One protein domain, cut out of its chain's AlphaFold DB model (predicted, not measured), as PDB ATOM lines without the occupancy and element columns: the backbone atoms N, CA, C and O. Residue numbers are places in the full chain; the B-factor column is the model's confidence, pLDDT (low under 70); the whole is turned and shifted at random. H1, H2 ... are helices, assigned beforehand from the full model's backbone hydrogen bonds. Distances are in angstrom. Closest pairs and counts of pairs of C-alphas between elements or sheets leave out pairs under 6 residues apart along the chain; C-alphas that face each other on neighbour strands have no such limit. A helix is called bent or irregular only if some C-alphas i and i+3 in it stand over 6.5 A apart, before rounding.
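This is residues 146 to 275 of the 586 residues of an uncharacterized protein of Bradymonadales bacterium V1718 (UniProt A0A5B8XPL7). Seven helices make a rounded, compact body with the irregular helix H5 in its core: H4 and H6 pack on H5 from two sides, and the long helix H1 packs on it too, joined by H7 to close the body between H1 and H6. Two small helices, H2 and H3, lie at one end of this body: H3 packs on the last residues of H5, 227 to 231, and H2 packs on H3, farther out and away from H5. The printed part has 130 residues with seven named helices, H1 to H7 in order, and no named strand; the class is all helix. It is compact, with a radius of gyration of the C-alphas of 13.9 A, and it spans 37 by 30 by 27 A.

H1, residues 146 to 166, begins the printed part. H2, residues 178 to 186, is apart from it. H2 and H3, residues 193 to 196, only just touch, with 3 pairs of C-alphas within 8 A, the closest being those of Ala 183 and Asp 195 at 6.5 A. H3 is close to but not clearly touching H4, residues 200 to 212, with the closest C-alphas those of Ile 196 and Phe 202, 7.2 A apart. Residues 209 to 212 of H4 only just touch residues 159 to 163 of H1, with 3 pairs of C-alphas within 8 A; Ala 163 and Ser 212 have the closest C-alphas, 6.2 A apart. These two helices run the same way at a shallow tilt of 22 degrees. H5, residues 219 to 231, is the hub, touching four other helices. H4 and H5 touch at a steep tilt of 47 degrees, opposite ways, the closest C-alphas being those of Arg 210 and Glu 219 at 5.1 A. Residues 155 to 159 of H1 touch residues 226 to 230 of H5, closest at the C-alphas of Phe 155 and Leu 229, 6.4 A; the tilt is a shallow 28 degrees, opposite ways. H3 only just touches residues 227 to 231 of H5, with 3 pairs of C-alphas within 8 A, the closest being those of Trp 193 and Glu 227 at 5.6 A. H5 and H6, residues 237 to 250, form a helical hairpin at a shallow tilt of 33 degrees, only just short of steep, with the closest C-alphas those of Leu 228 and Ala 244, 6.2 A apart. H6 and H7, residues 256 to 268, form another at 26 degrees, closest at the C-alphas of Ile 248 and Ala 256, 6.4 A. Residues 262 to 267 of H7 touch residues 158 to 166 of H1 at a steep tilt of 46 degrees, opposite ways; the closest C-alphas, of Arg 158 and Ala 266, are 5.3 A apart. H5 and H7 are near each other, and H1 and H6 are apart. In H1, H2, H4, H6 and H7 every O i to N i+4 pair is within hydrogen-bond range; in H5 it is 7 of 9, and H3 is too short for such a pair.

H1 starts at C-alpha 146, (376.378, 317.052, 315.954), and is 29.8 A long. H2 is 12.4 A long, H3 5.5 A and H4 18.2 A. H5, 19.6 A long from C-alpha 219 at (346.078, 312.703, 305.311), is irregular: C-alphas 220 and 223 are 7.7 A apart. H6 is 19.7 A long, and H7, 18.0 A, ends at C-alpha 268, (363.285, 327.451, 301.505).

The two C-alphas farthest apart are those of Ala 188 and Gln 215, 39.1 A. The printed part has no cut. The link from H1 to H2, 11 residues, is long. Mean pLDDT of the printed part is 88.8; residues 187 to 188 are under 70.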
ATOM      1  N   SER A 146     376.901 315.738 316.346       87.88
ATOM      2  CA  SER A 146     376.378 317.052 315.954       87.88
ATOM      3  C   SER A 146     375.874 317.063 314.516       87.88
ATOM      4  O   SER A 146     374.905 317.761 314.225       87.88
ATOM      5  N   TYR A 147     376.478 316.264 313.630       87.31
ATOM      6  CA  TYR A 147     375.989 316.084 312.262       87.31
ATOM      7  C   TYR A 147     374.595 315.453 312.267       87.31
ATOM      8  O   TYR A 147     373.665 316.003 311.677       87.31
ATOM      9  N   VAL A 148     374.427 314.349 313.005       89.06
ATOM     10  CA  VAL A 148     373.129 313.674 313.153       89.06
ATOM     11  C   VAL A 148     372.107 314.602 313.805       89.06
ATOM     12  O   VAL A 148     371.020 314.776 313.268       89.06
ATOM     13  N   SER A 149     372.463 315.251 314.917       89.12
ATOM     14  CA  SER A 149     371.571 316.162 315.646       89.12
ATOM     15  C   SER A 149     371.044 317.297 314.763       89.12
ATOM     16  O   SER A 149     369.844 317.561 314.743       89.12
ATOM     17  N   VAL A 150     371.909 317.921 313.956       86.88
ATOM     18  CA  VAL A 150     371.483 318.979 313.028       86.88
ATOM     19  C   VAL A 150     370.601 318.434 311.909       86.88
ATOM     20  O   VAL A 150     369.599 319.065 311.589       86.88
ATOM     21  N   LYS A 151     370.915 317.270 311.327       88.94
ATOM     22  CA  LYS A 151     370.065 316.650 310.294       88.94
ATOM     23  C   LYS A 151     368.675 316.300 310.845       88.94
ATOM     24  O   LYS A 151     367.681 316.592 310.188       88.94
ATOM     25  N   ILE A 152     368.600 315.768 312.067       91.88
ATOM     26  CA  ILE A 152     367.329 315.514 312.757       91.88
ATOM     27  C   ILE A 152     366.585 316.824 313.027       91.88
ATOM     28  O   ILE A 152     365.420 316.932 312.665       91.88
ATOM     29  N   GLY A 153     367.253 317.853 313.555       90.94
ATOM     30  CA  GLY A 153     366.638 319.168 313.765       90.94
ATOM     31  C   GLY A 153     366.114 319.801 312.469       90.94
ATOM     32  O   GLY A 153     365.029 320.378 312.452       90.94
ATOM     33  N   VAL A 154     366.841 319.641 311.359       89.94
ATOM     34  CA  VAL A 154     366.405 320.068 310.022       89.94
ATOM     35  C   VAL A 154     365.144 319.323 309.588       89.94
ATOM     36  O   VAL A 154     364.211 319.961 309.105       89.94
ATOM     37  N   PHE A 155     365.099 318.005 309.771       93.69
ATOM     38  CA  PHE A 155     363.933 317.183 309.451       93.69
ATOM     39  C   PHE A 155     362.712 317.546 310.291       93.69
ATOM     40  O   PHE A 155     361.649 317.787 309.725       93.69
ATOM     41  N   THR A 156     362.882 317.694 311.604       93.75
ATOM     42  CA  THR A 156     361.834 318.158 312.519       93.75
ATOM     43  C   THR A 156     361.294 319.521 312.091       93.75
ATOM     44  O   THR A 156     360.095 319.674 311.892       93.75
ATOM     45  N   SER A 157     362.170 320.491 311.820       92.38
ATOM     46  CA  SER A 157     361.764 321.826 311.362       92.38
ATOM     47  C   SER A 157     361.015 321.794 310.019       92.38
ATOM     48  O   SER A 157     360.061 322.554 309.816       92.38
ATOM     49  N   ARG A 158     361.406 320.907 309.092       93.50
ATOM     50  CA  ARG A 158     360.693 320.712 307.819       93.50
ATOM     51  C   ARG A 158     359.321 320.066 308.035       93.50
ATOM     52  O   ARG A 158     358.366 320.494 307.394       93.50
ATOM     53  N   LEU A 159     359.198 319.101 308.950       94.50
ATOM     54  CA  LEU A 159     357.916 318.493 309.331       94.50
ATOM     55  C   LEU A 159     356.954 319.521 309.927       94.50
ATOM     56  O   LEU A 159     355.809 319.600 309.492       94.50
ATOM     57  N   GLU A 160     357.428 320.334 310.871       94.62
ATOM     58  CA  GLU A 160     356.650 321.413 311.491       94.62
ATOM     59  C   GLU A 160     356.172 322.420 310.440       94.62
ATOM     60  O   GLU A 160     354.998 322.787 310.410       94.62
ATOM     61  N   SER A 161     357.061 322.799 309.515       93.38
ATOM     62  CA  SER A 161     356.724 323.693 308.403       93.38
ATOM     63  C   SER A 161     355.646 323.091 307.500       93.38
ATOM     64  O   SER A 161     354.706 323.782 307.121       93.38
ATOM     65  N   ILE A 162     355.740 321.800 307.170       94.25
ATOM     66  CA  ILE A 162     354.729 321.122 306.349       94.25
ATOM     67  C   ILE A 162     353.396 320.992 307.082       94.25
ATOM     68  O   ILE A 162     352.355 321.250 306.480       94.25
ATOM     69  N   ALA A 163     353.410 320.643 308.367       93.12
ATOM     70  CA  ALA A 163     352.207 320.589 309.189       93.12
ATOM     71  C   ALA A 163     351.504 321.956 309.236       93.12
ATOM     72  O   ALA A 163     350.292 322.023 309.055       93.12
ATOM     73  N   ALA A 164     352.262 323.048 309.383       92.19
ATOM     74  CA  ALA A 164     351.723 324.408 309.358       92.19
ATOM     75  C   ALA A 164     351.187 324.832 307.976       92.19
ATOM     76  O   ALA A 164     350.192 325.547 307.899       92.19
ATOM     77  N   LEU A 165     351.828 324.401 306.882       92.31
ATOM     78  CA  LEU A 165     351.423 324.748 305.512       92.31
ATOM     79  C   LEU A 165     350.210 323.952 305.015       92.31
ATOM     80  O   LEU A 165     349.389 324.482 304.270       92.31
ATOM     81  N   LEU A 166     350.121 322.670 305.376       91.94
ATOM     82  CA  LEU A 166     349.151 321.730 304.805       91.94
ATOM     83  C   LEU A 166     348.054 321.289 305.778       91.94
ATOM     84  O   LEU A 166     347.107 320.632 305.339       91.94
ATOM     85  N   GLY A 167     348.171 321.595 307.069       90.44
ATOM     86  CA  GLY A 167     347.272 321.117 308.117       90.44
ATOM     87  C   GLY A 167     347.276 322.019 309.347       90.44
ATOM     88  O   GLY A 167     347.176 323.240 309.235       90.44
ATOM     89  N   GLN A 168     347.332 321.407 310.530       89.31
ATOM     90  CA  GLN A 168     347.403 322.123 311.803       89.31
ATOM     91  C   GLN A 168     348.838 322.182 312.325       89.31
ATOM     92  O   GLN A 168     349.543 321.170 312.343       89.31
ATOM     93  N   GLU A 169     349.243 323.351 312.823       90.38
ATOM     94  CA  GLU A 169     350.542 323.538 313.469       90.38
ATOM     95  C   GLU A 169     350.750 322.485 314.565       90.38
ATOM     96  O   GLU A 169     349.918 322.303 315.455       90.38
ATOM     97  N   THR A 170     351.838 321.729 314.444       90.94
ATOM     98  CA  THR A 170     352.152 320.588 315.304       90.94
ATOM     99  C   THR A 170     353.649 320.581 315.542       90.94
ATOM    100  O   THR A 170     354.413 320.644 314.584       90.94
ATOM    101  N   SER A 171     354.058 320.494 316.806       90.31
ATOM    102  CA  SER A 171     355.455 320.284 317.177       90.31
ATOM    103  C   SER A 171     355.801 318.807 317.074       90.31
ATOM    104  O   SER A 171     355.042 317.960 317.561       90.31
ATOM    105  N   PHE A 172     356.963 318.504 316.515       89.94
ATOM    106  CA  PHE A 172     357.474 317.140 316.448       89.94
ATOM    107  C   PHE A 172     358.698 317.027 317.350       89.94
ATOM    108  O   PHE A 172     359.547 317.910 317.364       89.94
ATOM    109  N   ASP A 173     358.799 315.928 318.089       83.56
ATOM    110  CA  ASP A 173     360.004 315.610 318.847       83.56
ATOM    111  C   ASP A 173     360.543 314.271 318.349       83.56
ATOM    112  O   ASP A 173     359.856 313.248 318.401       83.56
ATOM    113  N   VAL A 174     361.742 314.307 317.772       86.00
ATOM    114  CA  VAL A 174     362.403 313.139 317.188       86.00
ATOM    115  C   VAL A 174     363.648 312.865 318.011       86.00
ATOM    116  O   VAL A 174     364.719 313.427 317.773       86.00
ATOM    117  N   GLU A 175     363.500 311.998 319.006       83.94
ATOM    118  CA  GLU A 175     364.603 311.616 319.878       83.94
ATOM    119  C   GLU A 175     365.583 310.662 319.173       83.94
ATOM    120  O   GLU A 175     365.196 309.711 318.488       83.94
ATOM    121  N   ILE A 176     366.886 310.874 319.391       85.12
ATOM    122  CA  ILE A 176     367.945 309.986 318.890       85.12
ATOM    123  C   ILE A 176     368.050 308.749 319.799       85.12
ATOM    124  O   ILE A 176     368.947 308.665 320.648       85.12
ATOM    125  N   SER A 177     367.136 307.796 319.609       86.31
ATOM    126  CA  SER A 177     367.092 306.521 320.338       86.31
ATOM    127  C   SER A 177     368.260 305.587 319.987       86.31
ATOM    128  O   SER A 177     368.930 305.745 318.963       86.31
ATOM    129  N   ASP A 178     368.500 304.568 320.820       85.12
ATOM    130  CA  ASP A 178     369.510 303.536 320.536       85.12
ATOM    131  C   ASP A 178     369.193 302.737 319.261       85.12
ATOM    132  O   ASP A 178     370.108 302.337 318.541       85.12
ATOM    133  N   GLU A 179     367.909 302.564 318.939       85.88
ATOM    134  CA  GLU A 179     367.447 301.933 317.697       85.88
ATOM    135  C   GLU A 179     367.830 302.773 316.476       85.88
ATOM    136  O   GLU A 179     368.418 302.248 315.528       85.88
ATOM    137  N   LEU A 180     367.593 304.090 316.529       87.25
ATOM    138  CA  LEU A 180     367.992 305.009 315.462       87.25
ATOM    139  C   LEU A 180     369.515 305.061 315.309       87.25
ATOM    140  O   LEU A 180     370.027 305.005 314.193       87.25
ATOM    141  N   ARG A 181     370.266 305.083 316.417       85.31
ATOM    142  CA  ARG A 181     371.737 304.974 316.381       85.31
ATOM    143  C   ARG A 181     372.194 303.659 315.754       85.31
ATOM    144  O   ARG A 181     373.187 303.644 315.028       85.31
ATOM    145  N   GLY A 182     371.492 302.563 316.034       84.25
ATOM    146  CA  GLY A 182     371.740 301.258 315.429       84.25
ATOM    147  C   GLY A 182     371.538 301.273 313.915       84.25
ATOM    148  O   GLY A 182     372.429 300.840 313.184       84.25
ATOM    149  N   ALA A 183     370.418 301.830 313.447       84.69
ATOM    150  CA  ALA A 183     370.114 301.964 312.023       84.69
ATOM    151  C   ALA A 183     371.135 302.855 311.295       84.69
ATOM    152  O   ALA A 183     371.671 302.463 310.258       84.69
ATOM    153  N   LEU A 184     371.503 303.997 311.890       85.50
ATOM    154  CA  LEU A 184     372.532 304.899 311.363       85.50
ATOM    155  C   LEU A 184     373.883 304.187 311.179       85.50
ATOM    156  O   LEU A 184     374.496 304.297 310.122       85.50
ATOM    157  N   LYS A 185     374.320 303.381 312.156       80.81
ATOM    158  CA  LYS A 185     375.570 302.597 312.063       80.81
ATOM    159  C   LYS A 185     375.536 301.503 310.990       80.81
ATOM    160  O   LYS A 185     376.593 301.061 310.527       80.81
ATOM    161  N   GLY A 186     374.348 301.037 310.608       73.31
ATOM    162  CA  GLY A 186     374.158 300.015 309.579       73.31
ATOM    163  C   GLY A 186     374.472 300.507 308.165       73.31
ATOM    164  O   GLY A 186     374.948 299.720 307.346       73.31
ATOM    165  N   SER A 187     374.290 301.804 307.897       69.81
ATOM    166  CA  SER A 187     374.504 302.398 306.576       69.81
ATOM    167  C   SER A 187     375.867 303.087 306.458       69.81
ATOM    168  O   SER A 187     376.441 303.596 307.425       69.81
ATOM    169  N   ALA A 188     376.433 303.063 305.251       67.12
ATOM    170  CA  ALA A 188     377.631 303.836 304.921       67.12
ATOM    171  C   ALA A 188     377.300 305.309 304.620       67.12
ATOM    172  O   ALA A 188     378.176 306.159 304.734       67.12
ATOM    173  N   ALA A 189     376.051 305.591 304.247       75.75
ATOM    174  CA  ALA A 189     375.527 306.915 303.942       75.75
ATOM    175  C   ALA A 189     374.367 307.253 304.894       75.75
ATOM    176  O   ALA A 189     374.074 306.496 305.821       75.75
ATOM    177  N   TRP A 190     373.693 308.384 304.665       86.25
ATOM    178  CA  TRP A 190     372.398 308.629 305.302       86.25
ATOM    179  C   TRP A 190     371.452 307.448 304.989       86.25
ATOM    180  O   TRP A 190     371.395 307.046 303.825       86.25
ATOM    181  N   PRO A 191     370.798 306.832 305.990       87.75
ATOM    182  CA  PRO A 191     370.005 305.623 305.781       87.75
ATOM    183  C   PRO A 191     368.750 305.938 304.965       87.75
ATOM    184  O   PRO A 191     368.192 307.034 305.071       87.75
ATOM    185  N   GLU A 192     368.306 304.977 304.163       88.19
ATOM    186  CA  GLU A 192     367.089 305.128 303.369       88.19
ATOM    187  C   GLU A 192     365.862 305.017 304.283       88.19
ATOM    188  O   GLU A 192     365.920 304.418 305.359       88.19
ATOM    189  N   TRP A 193     364.720 305.562 303.857       90.81
ATOM    190  CA  TRP A 193     363.473 305.462 304.626       90.81
ATOM    191  C   TRP A 193     363.130 304.020 305.041       90.81
ATOM    192  O   TRP A 193     362.699 303.771 306.167       90.81
ATOM    193  N   GLN A 194     363.400 303.047 304.168       89.31
ATOM    194  CA  GLN A 194     363.119 301.633 304.428       89.31
ATOM    195  C   GLN A 194     363.885 301.069 305.632       89.31
ATOM    196  O   GLN A 194     363.392 300.140 306.273       89.31
ATOM    197  N   ASP A 195     365.047 301.643 305.958       88.69
ATOM    198  CA  ASP A 195     365.895 301.213 307.070       88.69
ATOM    199  C   ASP A 195     365.376 301.707 308.432       88.69
ATOM    200  O   ASP A 195     365.727 301.144 309.470       88.69
ATOM    201  N   ILE A 196     364.560 302.770 308.442       90.56
ATOM    202  CA  ILE A 196     364.165 303.485 309.666       90.56
ATOM    203  C   ILE A 196     362.651 303.578 309.897       90.56
ATOM    204  O   ILE A 196     362.238 303.824 311.030       90.56
ATOM    205  N   GLN A 197     361.819 303.344 308.875       90.81
ATOM    206  CA  GLN A 197     360.351 303.465 308.939       90.81
ATOM    207  C   GLN A 197     359.709 302.648 310.073       90.81
ATOM    208  O   GLN A 197     358.647 302.994 310.591       90.81
ATOM    209  N   ASP A 198     360.360 301.554 310.480       89.50
ATOM    210  CA  ASP A 198     359.841 300.646 311.495       89.50
ATOM    211  C   ASP A 198     360.139 301.058 312.940       89.50
ATOM    212  O   ASP A 198     359.518 300.507 313.858       89.50
ATOM    213  N   ILE A 199     361.032 302.028 313.142       91.81
ATOM    214  CA  ILE A 199     361.404 302.554 314.458       91.81
ATOM    215  C   ILE A 199     360.218 303.328 315.053       91.81
ATOM    216  O   ILE A 199     359.535 304.090 314.362       91.81
ATOM    217  N   GLU A 200     359.976 303.159 316.358       88.12
ATOM    218  CA  GLU A 200     358.793 303.704 317.044       88.12
ATOM    219  C   GLU A 200     358.659 305.228 316.891       88.12
ATOM    220  O   GLU A 200     357.563 305.729 316.636       88.12
ATOM    221  N   ALA A 201     359.779 305.957 316.938       87.69
ATOM    222  CA  ALA A 201     359.807 307.403 316.728       87.69
ATOM    223  C   ALA A 201     359.213 307.815 315.366       87.69
ATOM    224  O   ALA A 201     358.392 308.728 315.304       87.69
ATOM    225  N   PHE A 202     359.544 307.115 314.274       91.00
ATOM    226  CA  PHE A 202     359.060 307.455 312.927       91.00
ATOM    227  C   PHE A 202     357.612 307.024 312.685       91.00
ATOM    228  O   PHE A 202     356.868 307.720 311.985       91.00
ATOM    229  N   LYS A 203     357.164 305.943 313.336       90.56
ATOM    230  CA  LYS A 203     355.736 305.588 313.412       90.56
ATOM    231  C   LYS A 203     354.940 306.666 314.150       90.56
ATOM    232  O   LYS A 203     353.867 307.064 313.687       90.56
ATOM    233  N   GLY A 204     355.485 307.172 315.257       90.00
ATOM    234  CA  GLY A 204     354.931 308.289 316.022       90.00
ATOM    235  C   GLY A 204     354.826 309.564 315.186       90.00
ATOM    236  O   GLY A 204     353.740 310.129 315.081       90.00
ATOM    237  N   VAL A 205     355.909 309.959 314.511       93.62
ATOM    238  CA  VAL A 205     355.948 311.122 313.605       93.62
ATOM    239  C   VAL A 205     354.931 310.992 312.474       93.62
ATOM    240  O   VAL A 205     354.158 311.916 312.241       93.62
ATOM    241  N   SER A 206     354.870 309.839 311.804       92.94
ATOM    242  CA  SER A 206     353.919 309.605 310.708       92.94
ATOM    243  C   SER A 206     352.467 309.677 311.182       92.94
ATOM    244  O   SER A 206     351.611 310.224 310.486       92.94
ATOM    245  N   THR A 207     352.190 309.178 312.389       92.56
ATOM    246  CA  THR A 207     350.862 309.248 313.017       92.56
ATOM    247  C   THR A 207     350.512 310.674 313.444       92.56
ATOM    248  O   THR A 207     349.384 311.121 313.227       92.56
ATOM    249  N   ALA A 208     351.466 311.409 314.016       93.19
ATOM    250  CA  ALA A 208     351.291 312.803 314.409       93.19
ATOM    251  C   ALA A 208     351.051 313.694 313.184       93.19
ATOM    252  O   ALA A 208     350.101 314.475 313.177       93.19
ATOM    253  N   LEU A 209     351.823 313.503 312.108       94.69
ATOM    254  CA  LEU A 209     351.619 314.219 310.854       94.69
ATOM    255  C   LEU A 209     350.269 313.853 310.233       94.69
ATOM    256  O   LEU A 209     349.521 314.744 309.850       94.69
ATOM    257  N   ARG A 210     349.900 312.565 310.196       94.31
ATOM    258  CA  ARG A 210     348.560 312.154 309.751       94.31
ATOM    259  C   ARG A 210     347.463 312.860 310.548       94.31
ATOM    260  O   ARG A 210     346.508 313.340 309.957       94.31
ATOM    261  N   THR A 211     347.613 312.947 311.868       93.31
ATOM    262  CA  THR A 211     346.642 313.606 312.753       93.31
ATOM    263  C   THR A 211     346.550 315.106 312.467       93.31
ATOM    264  O   THR A 211     345.445 315.627 312.338       93.31
ATOM    265  N   SER A 212     347.689 315.785 312.290       93.50
ATOM    266  CA  SER A 212     347.761 317.194 311.866       93.50
ATOM    267  C   SER A 212     347.054 317.435 310.526       93.50
ATOM    268  O   SER A 212     346.377 318.448 310.339       93.50
ATOM    269  N   LEU A 213     347.164 316.470 309.611       92.31
ATOM    270  CA  LEU A 213     346.536 316.494 308.293       92.31
ATOM    271  C   LEU A 213     345.108 315.924 308.280       92.31
ATOM    272  O   LEU A 213     344.491 315.943 307.223       92.31
ATOM    273  N   GLY A 214     344.562 315.434 309.403       81.06
ATOM    274  CA  GLY A 214     343.382 314.546 309.489       81.06
ATOM    275  C   GLY A 214     342.029 315.113 309.033       81.06
ATOM    276  O   GLY A 214     340.978 314.549 309.321       81.06
ATOM    277  N   GLN A 215     342.030 316.261 308.361       81.62
ATOM    278  CA  GLN A 215     340.865 316.891 307.732       81.62
ATOM    279  C   GLN A 215     341.200 317.475 306.352       81.62
ATOM    280  O   GLN A 215     340.397 318.194 305.757       81.62
ATOM    281  N   THR A 216     342.396 317.190 305.844       87.25
ATOM    282  CA  THR A 216     342.891 317.670 304.562       87.25
ATOM    283  C   THR A 216     343.073 316.492 303.616       87.25
ATOM    284  O   THR A 216     343.196 315.335 304.015       87.25
ATOM    285  N   LYS A 217     343.112 316.779 302.318       86.44
ATOM    286  CA  LYS A 217     343.349 315.775 301.268       86.44
ATOM    287  C   LYS A 217     344.706 315.061 301.378       86.44
ATOM    288  O   LYS A 217     344.919 314.056 300.707       86.44
ATOM    289  N   TRP A 218     345.614 315.568 302.214       89.38
ATOM    290  CA  TRP A 218     346.978 315.065 302.381       89.38
ATOM    291  C   TRP A 218     347.114 313.985 303.456       89.38
ATOM    292  O   TRP A 218     348.182 313.390 303.568       89.38
ATOM    293  N   GLU A 219     346.058 313.695 304.225       89.62
ATOM    294  CA  GLU A 219     346.078 312.703 305.311       89.62
ATOM    295  C   GLU A 219     346.618 311.335 304.855       89.62
ATOM    296  O   GLU A 219     347.435 310.705 305.530       89.62
ATOM    297  N   SER A 220     346.184 310.883 303.674       88.38
ATOM    298  CA  SER A 220     346.612 309.601 303.097       88.38
ATOM    299  C   SER A 220     348.069 309.594 302.617       88.38
ATOM    300  O   SER A 220     348.655 308.525 302.471       88.38
ATOM    301  N   THR A 221     348.666 310.773 302.438       92.31
ATOM    302  CA  THR A 221     350.027 310.983 301.923       92.31
ATOM    303  C   THR A 221     351.034 311.244 303.049       92.31
ATOM    304  O   THR A 221     352.209 311.454 302.773       92.31
ATOM    305  N   SER A 222     350.614 311.228 304.319       93.12
ATOM    306  CA  SER A 222     351.466 311.588 305.460       93.12
ATOM    307  C   SER A 222     352.774 310.794 305.504       93.12
ATOM    308  O   SER A 222     353.836 311.377 305.661       93.12
ATOM    309  N   GLU A 223     352.714 309.479 305.310       94.06
ATOM    310  CA  GLU A 223     353.892 308.605 305.329       94.06
ATOM    311  C   GLU A 223     354.857 308.925 304.183       94.06
ATOM    312  O   GLU A 223     356.048 309.086 304.422       94.06
ATOM    313  N   LEU A 224     354.333 309.150 302.971       95.31
ATOM    314  CA  LEU A 224     355.132 309.592 301.826       95.31
ATOM    315  C   LEU A 224     355.801 310.949 302.094       95.31
ATOM    316  O   LEU A 224     356.935 311.177 301.686       95.31
ATOM    317  N   ILE A 225     355.115 311.870 302.775       95.44
ATOM    318  CA  ILE A 225     355.697 313.163 303.153       95.44
ATOM    319  C   ILE A 225     356.859 312.956 304.126       95.44
ATOM    320  O   ILE A 225     357.920 313.545 303.923       95.44
ATOM    321  N   VAL A 226     356.685 312.121 305.156       96.00
ATOM    322  CA  VAL A 226     357.753 311.819 306.121       96.00
ATOM    323  C   VAL A 226     358.947 311.166 305.420       96.00
ATOM    324  O   VAL A 226     360.069 311.627 305.613       96.00
ATOM    325  N   GLU A 227     358.704 310.169 304.566       95.75
ATOM    326  CA  GLU A 227     359.721 309.514 303.730       95.75
ATOM    327  C   GLU A 227     360.514 310.537 302.916       95.75
ATOM    328  O   GLU A 227     361.738 310.613 303.006       95.75
ATOM    329  N   LEU A 228     359.822 311.391 302.164       96.12
ATOM    330  CA  LEU A 228     360.481 312.361 301.301       96.12
ATOM    331  C   LEU A 228     361.274 313.400 302.102       96.12
ATOM    332  O   LEU A 228     362.393 313.748 301.722       96.12
ATOM    333  N   LEU A 229     360.741 313.880 303.227       94.75
ATOM    334  CA  LEU A 229     361.476 314.787 304.106       94.75
ATOM    335  C   LEU A 229     362.709 314.114 304.718       94.75
ATOM    336  O   LEU A 229     363.735 314.780 304.869       94.75
ATOM    337  N   TRP A 230     362.647 312.819 305.023       94.56
ATOM    338  CA  TRP A 230     363.804 312.059 305.479       94.56
ATOM    339  C   TRP A 230     364.872 311.947 304.388       94.56
ATOM    340  O   TRP A 230     366.027 312.315 304.608       94.56
ATOM    341  N   ASP A 231     364.479 311.533 303.184       91.88
ATOM    342  CA  ASP A 231     365.385 311.384 302.043       91.88
ATOM    343  C   ASP A 231     366.019 312.723 301.632       91.88
ATOM    344  O   ASP A 231     367.167 312.778 301.181       91.88
ATOM    345  N   SER A 232     365.310 313.838 301.847       91.12
ATOM    346  CA  SER A 232     365.814 315.191 301.584       91.12
ATOM    347  C   SER A 232     367.083 315.542 302.370       91.12
ATOM    348  O   SER A 232     367.808 316.459 301.986       91.12
ATOM    349  N   LEU A 233     367.370 314.832 303.465       89.31
ATOM    350  CA  LEU A 233     368.564 315.038 304.280       89.31
ATOM    351  C   LEU A 233     369.839 314.496 303.624       89.31
ATOM    352  O   LEU A 233     370.925 315.013 303.900       89.31
ATOM    353  N   GLY A 234     369.714 313.470 302.779       83.75
ATOM    354  CA  GLY A 234     370.827 312.828 302.072       83.75
ATOM    355  C   GLY A 234     371.006 313.300 300.626       83.75
ATOM    356  O   GLY A 234     371.951 312.884 299.955       83.75
ATOM    357  N   LEU A 235     370.110 314.153 300.124       84.25
ATOM    358  CA  LEU A 235     370.073 314.585 298.729       84.25
ATOM    359  C   LEU A 235     370.320 316.088 298.602       84.25
ATOM    360  O   LEU A 235     369.914 316.887 299.441       84.25
ATOM    361  N   THR A 236     370.924 316.497 297.486       80.38
ATOM    362  CA  THR A 236     370.903 317.915 297.107       80.38
ATOM    363  C   THR A 236     369.463 318.344 296.807       80.38
ATOM    364  O   THR A 236     368.674 317.509 296.350       80.38
ATOM    365  N   PRO A 237     369.102 319.630 296.956       83.56
ATOM    366  CA  PRO A 237     367.720 320.076 296.758       83.56
ATOM    367  C   PRO A 237     367.166 319.706 295.376       83.56
ATOM    368  O   PRO A 237     366.065 319.177 295.247       83.56
ATOM    369  N   HIS A 238     367.978 319.869 294.328       84.38
ATOM    370  CA  HIS A 238     367.605 319.492 292.965       84.38
ATOM    371  C   HIS A 238     367.375 317.981 292.790       84.38
ATOM    372  O   HIS A 238     366.462 317.569 292.071       84.38
ATOM    373  N   SER A 239     368.207 317.145 293.417       87.00
ATOM    374  CA  SER A 239     368.031 315.688 293.397       87.00
ATOM    375  C   SER A 239     366.804 315.267 294.200       87.00
ATOM    376  O   SER A 239     366.052 314.405 293.748       87.00
ATOM    377  N   TYR A 240     366.562 315.928 295.330       91.38
ATOM    378  CA  TYR A 240     365.394 315.720 296.167       91.38
ATOM    379  C   TYR A 240     364.087 315.996 295.415       91.38
ATOM    380  O   TYR A 240     363.259 315.100 295.347       91.38
ATOM    381  N   PHE A 241     363.896 317.145 294.756       92.56
ATOM    382  CA  PHE A 241     362.631 317.389 294.032       92.56
ATOM    383  C   PHE A 241     362.423 316.454 292.838       92.56
ATOM    384  O   PHE A 241     361.284 316.151 292.494       92.56
ATOM    385  N   LYS A 242     363.495 315.951 292.212       90.69
ATOM    386  CA  LYS A 242     363.368 314.894 291.194       90.69
ATOM    387  C   LYS A 242     362.913 313.574 291.808       90.69
ATOM    388  O   LYS A 242     362.119 312.866 291.192       90.69
ATOM    389  N   HIS A 243     363.434 313.231 292.985       92.50
ATOM    390  CA  HIS A 243     363.005 312.062 293.750       92.50
ATOM    391  C   HIS A 243     361.550 312.210 294.206       92.50
ATOM    392  O   HIS A 243     360.711 311.393 293.831       92.50
ATOM    393  N   ALA A 244     361.220 313.322 294.865       95.19
ATOM    394  CA  ALA A 244     359.872 313.675 295.294       95.19
ATOM    395  C   ALA A 244     358.882 313.664 294.126       95.19
ATOM    396  O   ALA A 244     357.859 312.994 294.203       95.19
ATOM    397  N   GLY A 245     359.208 314.302 292.999       94.56
ATOM    398  CA  GLY A 245     358.351 314.311 291.814       94.56
ATOM    399  C   GLY A 245     358.046 312.905 291.281       94.56
ATOM    400  O   GLY A 245     356.909 312.626 290.895       94.56
ATOM    401  N   ARG A 246     359.026 311.991 291.302       93.50
ATOM    402  CA  ARG A 246     358.831 310.584 290.910       93.50
ATOM    403  C   ARG A 246     357.986 309.813 291.919       93.50
ATOM    404  O   ARG A 246     357.106 309.066 291.498       93.50
ATOM    405  N   ALA A 247     358.238 309.993 293.212       94.44
ATOM    406  CA  ALA A 247     357.518 309.300 294.275       94.44
ATOM    407  C   ALA A 247     356.048 309.748 294.346       94.44
ATOM    408  O   ALA A 247     355.146 308.915 294.322       94.44
ATOM    409  N   ILE A 248     355.801 311.061 294.291       94.50
ATOM    410  CA  ILE A 248     354.464 311.678 294.233       94.50
ATOM    411  C   ILE A 248     353.682 311.167 293.021       94.50
ATOM    412  O   ILE A 248     352.509 310.806 293.137       94.50
ATOM    413  N   ARG A 249     354.341 311.071 291.860       93.06
ATOM    414  CA  ARG A 249     353.737 310.476 290.667       93.06
ATOM    415  C   ARG A 249     353.423 308.993 290.860       93.06
ATOM    416  O   ARG A 249     352.332 308.566 290.503       93.06
ATOM    417  N   GLY A 250     354.358 308.211 291.397       91.69
ATOM    418  CA  GLY A 250     354.166 306.779 291.648       91.69
ATOM    419  C   GLY A 250     353.007 306.494 292.608       91.69
ATOM    420  O   GLY A 250     352.268 305.532 292.410       91.69
ATOM    421  N   ALA A 251     352.808 307.375 293.590       90.56
ATOM    422  CA  ALA A 251     351.707 307.326 294.545       90.56
ATOM    423  C   ALA A 251     350.376 307.896 294.006       90.56
ATOM    424  O   ALA A 251     349.364 307.809 294.694       90.56
ATOM    425  N   ASN A 252     350.346 308.441 292.780       87.50
ATOM    426  CA  ASN A 252     349.172 309.071 292.158       87.50
ATOM    427  C   ASN A 252     348.531 310.179 293.015       87.50
ATOM    428  O   ASN A 252     347.308 310.256 293.140       87.50
ATOM    429  N   VAL A 253     349.351 311.048 293.605       88.06
ATOM    430  CA  VAL A 253     348.858 312.189 294.389       88.06
ATOM    431  C   VAL A 253     348.150 313.186 293.463       88.06
ATOM    432  O   VAL A 253     348.760 313.719 292.536       88.06
ATOM    433  N   SER A 254     346.868 313.458 293.722       79.75
ATOM    434  CA  SER A 254     345.999 314.254 292.837       79.75
ATOM    435  C   SER A 254     346.419 315.717 292.683       79.75
ATOM    436  O   SER A 254     346.111 316.334 291.672       79.75
ATOM    437  N   GLU A 255     347.127 316.275 293.664       86.81
ATOM    438  CA  GLU A 255     347.565 317.673 293.670       86.81
ATOM    439  C   GLU A 255     349.085 317.790 293.831       86.81
ATOM    440  O   GLU A 255     349.612 318.477 294.702       86.81
ATOM    441  N   ALA A 256     349.819 317.087 292.970       91.62
ATOM    442  CA  ALA A 256     351.279 317.049 293.005       91.62
ATOM    443  C   ALA A 256     351.940 318.441 293.105       91.62
ATOM    444  O   ALA A 256     352.894 318.588 293.864       91.62
ATOM    445  N   ALA A 257     351.419 319.449 292.390       91.94
ATOM    446  CA  ALA A 257     351.943 320.820 292.407       91.94
ATOM    447  C   ALA A 257     351.890 321.449 293.807       91.94
ATOM    448  O   ALA A 257     352.928 321.791 294.362       91.94
ATOM    449  N   ALA A 258     350.708 321.488 294.433       92.31
ATOM    450  CA  ALA A 258     350.534 322.088 295.757       92.31
ATOM    451  C   ALA A 258     351.382 321.393 296.839       92.31
ATOM    452  O   ALA A 258     351.914 322.051 297.734       92.31
ATOM    453  N   LEU A 259     351.546 320.066 296.748       94.06
ATOM    454  CA  LEU A 259     352.429 319.335 297.654       94.06
ATOM    455  C   LEU A 259     353.903 319.698 297.424       94.06
ATOM    456  O   LEU A 259     354.616 319.982 298.383       94.06
ATOM    457  N   LEU A 260     354.360 319.715 296.169       94.69
ATOM    458  CA  LEU A 260     355.730 320.094 295.819       94.69
ATOM    459  C   LEU A 260     356.045 321.541 296.215       94.69
ATOM    460  O   LEU A 260     357.143 321.794 296.705       94.69
ATOM    461  N   ASP A 261     355.088 322.456 296.075       93.31
ATOM    462  CA  ASP A 261     355.218 323.848 296.508       93.31
ATOM    463  C   ASP A 261     355.322 323.964 298.030       93.31
ATOM    464  O   ASP A 261     356.176 324.695 298.535       93.31
ATOM    465  N   ALA A 262     354.529 323.200 298.787       93.12
ATOM    466  CA  ALA A 262     354.655 323.155 300.243       93.12
ATOM    467  C   ALA A 262     356.010 322.575 300.680       93.12
ATOM    468  O   ALA A 262     356.672 323.125 301.562       93.12
ATOM    469  N   MET A 263     356.470 321.506 300.021       93.50
ATOM    470  CA  MET A 263     357.806 320.933 300.227       93.50
ATOM    471  C   MET A 263     358.905 321.941 299.904       93.50
ATOM    472  O   MET A 263     359.856 322.087 300.668       93.50
ATOM    473  N   PHE A 264     358.759 322.685 298.812       92.88
ATOM    474  CA  PHE A 264     359.665 323.763 298.448       92.88
ATOM    475  C   PHE A 264     359.688 324.883 299.480       92.88
ATOM    476  O   PHE A 264     360.770 325.294 299.900       92.88
ATOM    477  N   ALA A 265     358.527 325.334 299.947       91.19
ATOM    478  CA  ALA A 265     358.428 326.342 300.992       91.19
ATOM    479  C   ALA A 265     359.112 325.881 302.290       91.19
ATOM    480  O   ALA A 265     359.899 326.641 302.857       91.19
ATOM    481  N   ALA A 266     358.903 324.627 302.706       89.81
ATOM    482  CA  ALA A 266     359.550 324.047 303.882       89.81
ATOM    483  C   ALA A 266     361.085 323.973 303.746       89.81
ATOM    484  O   ALA A 266     361.801 324.282 304.699       89.81
ATOM    485  N   LEU A 267     361.616 323.631 302.564       87.75
ATOM    486  CA  LEU A 267     363.064 323.682 302.316       87.75
ATOM    487  C   LEU A 267     363.592 325.123 302.316       87.75
ATOM    488  O   LEU A 267     364.632 325.403 302.916       87.75
ATOM    489  N   LYS A 268     362.867 326.053 301.688       84.38
ATOM    490  CA  LYS A 268     363.285 327.451 301.505       84.38
ATOM    491  C   LYS A 268     363.492 328.200 302.822       84.38
ATOM    492  O   LYS A 268     364.330 329.101 302.860       84.38
ATOM    493  N   VAL A 269     362.813 327.804 303.904       76.62
ATOM    494  CA  VAL A 269     363.066 328.325 305.266       76.62
ATOM    495  C   VAL A 269     364.557 328.233 305.622       76.62
ATOM    496  O   VAL A 269     365.117 329.155 306.216       76.62
ATOM    497  N   GLN A 270     365.220 327.157 305.199       73.56
ATOM    498  CA  GLN A 270     366.627 326.873 305.488       73.56
ATOM    499  C   GLN A 270     367.543 327.026 304.259       73.56
ATOM    500  O   GLN A 270     368.770 326.949 304.389       73.56
ATOM    501  N   GLU A 271     366.961 327.183 303.065       76.62
ATOM    502  CA  GLU A 271     367.621 327.197 301.751       76.62
ATOM    503  C   GLU A 271     367.081 328.333 300.872       76.62
ATOM    504  O   GLU A 271     366.538 328.125 299.788       76.62
ATOM    505  N   LYS A 272     367.237 329.579 301.333       74.62
ATOM    506  CA  LYS A 272     366.672 330.765 300.659       74.62
ATOM    507  C   LYS A 272     367.173 331.004 299.226       74.62
ATOM    508  O   LYS A 272     366.552 331.769 298.495       74.62
ATOM    509  N   TRP A 273     368.289 330.387 298.845       72.00
ATOM    510  CA  TRP A 273     368.920 330.493 297.526       72.00
ATOM    511  C   TRP A 273     368.258 329.616 296.453       72.00
ATOM    512  O   TRP A 273     368.566 329.759 295.270       72.00
ATOM    513  N   LEU A 274     367.379 328.692 296.846       79.12
ATOM    514  CA  LEU A 274     366.749 327.761 295.922       79.12
ATOM    515  C   LEU A 274     365.728 328.476 295.019       79.12
ATOM    516  O   LEU A 274     364.917 329.277 295.492       79.12
ATOM    517  N   SER A 275     365.749 328.159 293.721       83.94
ATOM    518  CA  SER A 275     364.828 328.705 292.717       83.94
ATOM    519  C   SER A 275     364.014 327.602 292.043       83.94
ATOM    520  O   SER A 275     364.513 326.505 291.775       83.94
TER     521      SER A 275